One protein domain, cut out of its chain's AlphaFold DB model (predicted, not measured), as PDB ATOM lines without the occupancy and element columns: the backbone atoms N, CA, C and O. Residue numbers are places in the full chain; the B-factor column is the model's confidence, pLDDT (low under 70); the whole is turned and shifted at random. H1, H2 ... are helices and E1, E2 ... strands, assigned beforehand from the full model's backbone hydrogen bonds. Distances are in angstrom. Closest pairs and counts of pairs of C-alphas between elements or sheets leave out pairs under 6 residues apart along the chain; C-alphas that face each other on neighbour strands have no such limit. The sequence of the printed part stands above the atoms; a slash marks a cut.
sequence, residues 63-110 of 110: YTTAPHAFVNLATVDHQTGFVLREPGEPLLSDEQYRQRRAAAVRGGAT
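What this domain is: This is residues 63 to 110 of the 110 residues of an uncharacterized protein of Protaetiibacter larvae (UniProt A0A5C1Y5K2). A small hairpin of two short strands, E1 and E2, has one longer helix, H1, packed beside its E2 strand, with much of the rest of the chain in loops. Residues 63 to 64 pair alongside E1, adding a short parallel stretch to this little antiparallel sheet. The printed part has 48 residues, with two named strands and then one named helix in the order E1, E2, H1; the class is mixed, helices and strands, with under half of the residues in named elements. The whole is compact, with a radius of gyration of the C-alphas of 10.1 A and spans of 28 by 20 by 16 A.

How they stand to each other: Residues 63 to 64 pair in parallel with residues 74 to 75 of E1, which runs from 74 to 76. E1 and E2, residues 83 to 85, form an antiparallel hairpin, with 129 degrees between their directions. The C-alphas of Val 76 and Val 83 face each other at 4.4 A. N 75 and O 85 are 2.9 A apart, and N 84 and O 75 are 2.8 A apart, both within hydrogen-bond range. The closest C-alphas of E2 and H1, residues 94 to 107, are those of Leu 84 and Arg 100, at 6.1 A. E1 and H1 are apart. In H1 every O i to N i+4 pair is within hydrogen-bond range.

Where its parts are: E1, residues 74 to 76, begins at C-alpha 74 (8.584, -13.707, 41.444). E2 covers residues 83 to 85. H1, residues 94 to 107, measures 19.6 A from its first C-alpha (5.052, -13.229, 57.407) to its last (1.268, -29.797, 47.641).

The domain as a whole: The two C-alphas farthest apart, those of Ala 69 and Thr 110, are 29.2 A apart. The printed part has no cut and ends at the chain's last residue, 110. The links E1 to E2 and E2 to H1 are short. The mean pLDDT of the printed part is 82.4; residues 107 to 110, of which 107 belongs to H1, are under 70.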
ATOM      1  N   TYR A  63      13.974 -13.355  39.628       88.31
ATOM      2  CA  TYR A  63      13.307 -13.798  40.856       88.31
ATOM      3  C   TYR A  63      13.888 -13.111  42.102       88.31
ATOM      4  O   TYR A  63      14.883 -12.400  42.039       88.31
ATOM      5  N   THR A  64      13.249 -13.284  43.257       89.38
ATOM      6  CA  THR A  64      13.755 -12.828  44.560       89.38
ATOM      7  C   THR A  64      13.495 -13.892  45.615       89.38
ATOM      8  O   THR A  64      12.403 -14.452  45.685       89.38
ATOM      9  N   THR A  65      14.468 -14.159  46.481       87.75
ATOM     10  CA  THR A  65      14.244 -15.001  47.670       87.75
ATOM     11  C   THR A  65      13.757 -14.184  48.865       87.75
ATOM     12  O   THR A  65      13.208 -14.720  49.825       87.75
ATOM     13  N   ALA A  66      13.912 -12.858  48.803       83.94
ATOM     14  CA  ALA A  66      13.459 -11.955  49.846       83.94
ATOM     15  C   ALA A  66      11.948 -11.657  49.705       83.94
ATOM     16  O   ALA A  66      11.538 -11.094  48.683       83.94
ATOM     17  N   PRO A  67      11.126 -11.948  50.734       73.25
ATOM     18  CA  PRO A  67       9.665 -11.843  50.662       73.25
ATOM     19  C   PRO A  67       9.131 -10.408  50.589       73.25
ATOM     20  O   PRO A  67       7.974 -10.202  50.231       73.25
ATOM     21  N   HIS A  68       9.951  -9.406  50.922       78.25
ATOM     22  CA  HIS A  68       9.533  -7.998  51.008       78.25
ATOM     23  C   HIS A  68      10.386  -7.056  50.146       78.25
ATOM     24  O   HIS A  68      10.402  -5.851  50.382       78.25
ATOM     25  N   ALA A  69      11.166  -7.586  49.198       73.06
ATOM     26  CA  ALA A  69      12.145  -6.774  48.474       73.06
ATOM     27  C   ALA A  69      11.613  -6.178  47.162       73.06
ATOM     28  O   ALA A  69      11.817  -4.992  46.921       73.06
ATOM     29  N   PHE A  70      10.944  -6.975  46.318       81.19
ATOM     30  CA  PHE A  70      10.601  -6.560  44.952       81.19
ATOM     31  C   PHE A  70       9.208  -7.030  44.537       81.19
ATOM     32  O   PHE A  70       9.009  -8.214  44.288       81.19
ATOM     33  N   VAL A  71       8.255  -6.107  44.388       83.38
ATOM     34  CA  VAL A  71       6.876  -6.437  43.967       83.38
ATOM     35  C   VAL A  71       6.838  -7.025  42.550       83.38
ATOM     36  O   VAL A  71       6.063  -7.941  42.280       83.38
ATOM     37  N   ASN A  72       7.731  -6.558  41.678       85.00
ATOM     38  CA  ASN A  72       7.748  -6.895  40.253       85.00
ATOM     39  C   ASN A  72       8.499  -8.197  39.921       85.00
ATOM     40  O   ASN A  72       8.603  -8.543  38.751       85.00
ATOM     41  N   LEU A  73       9.051  -8.896  40.916       86.62
ATOM     42  CA  LEU A  73       9.771 -10.158  40.723       86.62
ATOM     43  C   LEU A  73       9.017 -11.305  41.387       86.62
ATOM     44  O   LEU A  73       8.390 -11.107  42.430       86.62
ATOM     45  N   ALA A  74       9.126 -12.506  40.821       87.50
ATOM     46  CA  ALA A  74       8.584 -13.707  41.444       87.50
ATOM     47  C   ALA A  74       9.326 -13.987  42.761       87.50
ATOM     48  O   ALA A  74      10.557 -13.934  42.805       87.50
ATOM     49  N   THR A  75       8.597 -14.280  43.839       89.19
ATOM     50  CA  THR A  75       9.218 -14.669  45.112       89.19
ATOM     51  C   THR A  75       9.352 -16.183  45.170       89.19
ATOM     52  O   THR A  75       8.344 -16.881  45.104       89.19
ATOM     53  N   VAL A  76      10.575 -16.682  45.325       88.62
ATOM     54  CA  VAL A  76      10.892 -18.117  45.343       88.62
ATOM     55  C   VAL A  76      11.415 -18.520  46.719       88.62
ATOM     56  O   VAL A  76      12.238 -17.816  47.307       88.62
ATOM     57  N   ASP A  77      10.961 -19.657  47.246       87.62
ATOM     58  CA  ASP A  77      11.507 -20.203  48.488       87.62
ATOM     59  C   ASP A  77      12.918 -20.754  48.257       87.62
ATOM     60  O   ASP A  77      13.114 -21.706  47.507       87.62
ATOM     61  N   HIS A  78      13.905 -20.204  48.959       83.00
ATOM     62  CA  HIS A  78      15.310 -20.602  48.823       83.00
ATOM     63  C   HIS A  78      15.594 -22.082  49.144       83.00
ATOM     64  O   HIS A  78      16.608 -22.609  48.696       83.00
ATOM     65  N   GLN A  79      14.748 -22.742  49.947       83.94
ATOM     66  CA  GLN A  79      14.957 -24.147  50.330       83.94
ATOM     67  C   GLN A  79      14.340 -25.126  49.339       83.94
ATOM     68  O   GLN A  79      14.890 -26.198  49.116       83.94
ATOM     69  N   THR A  80      13.177 -24.779  48.794       83.19
ATOM     70  CA  THR A  80      12.360 -25.709  48.006       83.19
ATOM     71  C   THR A  80      12.317 -25.356  46.523       83.19
ATOM     72  O   THR A  80      11.926 -26.189  45.717       83.19
ATOM     73  N   GLY A  81      12.724 -24.143  46.144       83.94
ATOM     74  CA  GLY A  81      12.665 -23.660  44.765       83.94
ATOM     75  C   GLY A  81      11.250 -23.329  44.280       83.94
ATOM     76  O   GLY A  81      11.089 -22.926  43.132       83.94
ATOM     77  N   PHE A  82      10.224 -23.461  45.128       86.81
ATOM     78  CA  PHE A  82       8.846 -23.168  44.743       86.81
ATOM     79  C   PHE A  82       8.571 -21.668  44.685       86.81
ATOM     80  O   PHE A  82       9.001 -20.899  45.549       86.81
ATOM     81  N   VAL A  83       7.789 -21.262  43.686       88.00
ATOM     82  CA  VAL A  83       7.278 -19.898  43.563       88.00
ATOM     83  C   VAL A  83       6.184 -19.696  44.610       88.00
ATOM     84  O   VAL A  83       5.134 -20.329  44.570       88.00
ATOM     85  N   LEU A  84       6.442 -18.817  45.574       87.31
ATOM     86  CA  LEU A  84       5.497 -18.440  46.624       87.31
ATOM     87  C   LEU A  84       4.641 -17.234  46.232       87.31
ATOM     88  O   LEU A  84       3.577 -17.028  46.819       87.31
ATOM     89  N   ARG A  85       5.114 -16.419  45.285       89.50
ATOM     90  CA  ARG A  85       4.431 -15.211  44.814       89.50
ATOM     91  C   ARG A  85       4.755 -14.940  43.354       89.50
ATOM     92  O   ARG A  85       5.930 -14.980  42.982       89.50
ATOM     93  N   GLU A  86       3.745 -14.591  42.571       88.81
ATOM     94  CA  GLU A  86       3.929 -14.154  41.187       88.81
ATOM     95  C   GLU A  86       4.239 -12.646  41.088       88.81
ATOM     96  O   GLU A  86       3.900 -11.871  41.994       88.81
ATOM     97  N   PRO A  87       4.904 -12.195  40.007       87.50
ATOM     98  CA  PRO A  87       5.124 -10.774  39.755       87.50
ATOM     99  C   PRO A  87       3.810  -9.982  39.775       87.50
ATOM    100  O   PRO A  87       2.850 -10.339  39.100       87.50
ATOM    101  N   GLY A  88       3.771  -8.881  40.527       82.94
ATOM    102  CA  GLY A  88       2.592  -8.011  40.612       82.94
ATOM    103  C   GLY A  88       1.578  -8.381  41.698       82.94
ATOM    104  O   GLY A  88       0.729  -7.551  42.021       82.94
ATOM    105  N   GLU A  89       1.687  -9.551  42.337       85.44
ATOM    106  CA  GLU A  89       0.927  -9.811  43.565       85.44
ATOM    107  C   GLU A  89       1.430  -8.905  44.712       85.44
ATOM    108  O   GLU A  89       2.634  -8.631  44.805       85.44
ATOM    109  N   PRO A  90       0.552  -8.454  45.627       85.25
ATOM    110  CA  PRO A  90       0.960  -7.676  46.794       85.25
ATOM    111  C   PRO A  90       1.961  -8.442  47.676       85.25
ATOM    112  O   PRO A  90       1.986  -9.672  47.702       85.25
ATOM    113  N   LEU A  91       2.808  -7.701  48.401       84.19
ATOM    114  CA  LEU A  91       3.799  -8.297  49.301       84.19
ATOM    115  C   LEU A  91       3.103  -9.154  50.365       84.19
ATOM    116  O   LEU A  91       2.164  -8.707  51.019       84.19
ATOM    117  N   LEU A  92       3.594 -10.380  50.534       81.81
ATOM    118  CA  LEU A  92       3.082 -11.322  51.525       81.81
ATOM    119  C   LEU A  92       3.457 -10.852  52.931       81.81
ATOM    120  O   LEU A  92       4.606 -10.474  53.163       81.81
ATOM    121  N   SER A  93       2.520 -10.940  53.876       85.50
ATOM    122  CA  SER A  93       2.859 -10.873  55.301       85.50
ATOM    123  C   SER A  93       3.621 -12.130  55.736       85.50
ATOM    124  O   SER A  93       3.553 -13.170  55.076       85.50
ATOM    125  N   ASP A  94       4.319 -12.073  56.872       85.00
ATOM    126  CA  ASP A  94       5.052 -13.229  57.407       85.00
ATOM    127  C   ASP A  94       4.157 -14.460  57.614       85.00
ATOM    128  O   ASP A  94       4.564 -15.594  57.349       85.00
ATOM    129  N   GLU A  95       2.917 -14.253  58.059       86.88
ATOM    130  CA  GLU A  95       1.946 -15.334  58.234       86.88
ATOM    131  C   GLU A  95       1.539 -15.946  56.893       86.88
ATOM    132  O   GLU A  95       1.547 -17.171  56.746       86.88
ATOM    133  N   GLN A  96       1.259 -15.109  55.892       86.12
ATOM    134  CA  GLN A  96       0.911 -15.564  54.546       86.12
ATOM    135  C   GLN A  96       2.081 -16.285  53.875       86.12
ATOM    136  O   GLN A  96       1.875 -17.302  53.214       86.12
ATOM    137  N   TYR A  97       3.311 -15.811  54.086       85.62
ATOM    138  CA  TYR A  97       4.516 -16.478  53.609       85.62
ATOM    139  C   TYR A  97       4.629 -17.886  54.201       85.62
ATOM    140  O   TYR A  97       4.808 -18.855  53.464       85.62
ATOM    141  N   ARG A  98       4.457 -18.031  55.524       85.56
ATOM    142  CA  ARG A  98       4.488 -19.345  56.189       85.56
ATOM    143  C   ARG A  98       3.368 -20.259  55.703       85.56
ATOM    144  O   ARG A  98       3.624 -21.442  55.492       85.56
ATOM    145  N   GLN A  99       2.161 -19.730  55.502       86.94
ATOM    146  CA  GLN A  99       1.028 -20.503  54.991       86.94
ATOM    147  C   GLN A  99       1.256 -20.973  53.553       86.94
ATOM    148  O   GLN A  99       1.120 -22.166  53.291       86.94
ATOM    149  N   ARG A 100       1.665 -20.081  52.639       84.12
ATOM    150  CA  ARG A 100       1.965 -20.443  51.243       84.12
ATOM    151  C   ARG A 100       3.136 -21.412  51.154       84.12
ATOM    152  O   ARG A 100       3.065 -22.371  50.398       84.12
ATOM    153  N   ARG A 101       4.165 -21.235  51.982       85.62
ATOM    154  CA  ARG A 101       5.280 -22.181  52.073       85.62
ATOM    155  C   ARG A 101       4.830 -23.549  52.582       85.62
ATOM    156  O   ARG A 101       5.186 -24.561  51.994       85.62
ATOM    157  N   ALA A 102       4.028 -23.594  53.645       85.25
ATOM    158  CA  ALA A 102       3.484 -24.848  54.161       85.25
ATOM    159  C   ALA A 102       2.570 -25.535  53.134       85.25
ATOM    160  O   ALA A 102       2.613 -26.756  53.014       85.25
ATOM    161  N   ALA A 103       1.781 -24.767  52.378       83.88
ATOM    162  CA  ALA A 103       0.955 -25.277  51.291       83.88
ATOM    163  C   ALA A 103       1.804 -25.802  50.124       83.88
ATOM    164  O   ALA A 103       1.538 -26.900  49.652       83.88
ATOM    165  N   ALA A 104       2.858 -25.089  49.720       82.50
ATOM    166  CA  ALA A 104       3.781 -25.522  48.671       82.50
ATOM    167  C   ALA A 104       4.520 -26.816  49.055       82.50
ATOM    168  O   ALA A 104       4.588 -27.742  48.256       82.50
ATOM    169  N   VAL A 105       4.989 -26.934  50.304       83.12
ATOM    170  CA  VAL A 105       5.626 -28.169  50.801       83.12
ATOM    171  C   VAL A 105       4.634 -29.333  50.871       83.12
ATOM    172  O   VAL A 105       5.000 -30.462  50.564       83.12
ATOM    173  N   ARG A 106       3.377 -29.084  51.267       78.56
ATOM    174  CA  ARG A 106       2.339 -30.130  51.327       78.56
ATOM    175  C   ARG A 106       1.803 -30.523  49.948       78.56
ATOM    176  O   ARG A 106       1.392 -31.664  49.783       78.56
ATOM    177  N   GLY A 107       1.765 -29.588  49.002       69.31
ATOM    178  CA  GLY A 107       1.268 -29.797  47.641       69.31
ATOM    179  C   GLY A 107       2.324 -30.321  46.665       69.31
ATOM    180  O   GLY A 107       1.961 -30.902  45.654       69.31
ATOM    181  N   GLY A 108       3.616 -30.158  46.973       59.59
ATOM    182  CA  GLY A 108       4.756 -30.500  46.113       59.59
ATOM    183  C   GLY A 108       5.288 -31.929  46.255       59.59
ATOM    184  O   GLY A 108       6.499 -32.121  46.334       59.59
ATOM    185  N   ALA A 109       4.389 -32.915  46.278       48.31
ATOM    186  CA  ALA A 109       4.676 -34.298  45.895       48.31
ATOM    187  C   ALA A 109       4.021 -34.583  44.532       48.31
ATOM    188  O   ALA A 109       3.153 -35.444  44.445       48.31
ATOM    189  N   THR A 110       4.396 -33.832  43.494       47.44
ATOM    190  CA  THR A 110       4.107 -34.134  42.080       47.44
ATOM    191  C   THR A 110       5.148 -33.475  41.197       47.44
ATOM    192  O   THR A 110       5.301 -32.240  41.346       47.44
TER     193      THR A 110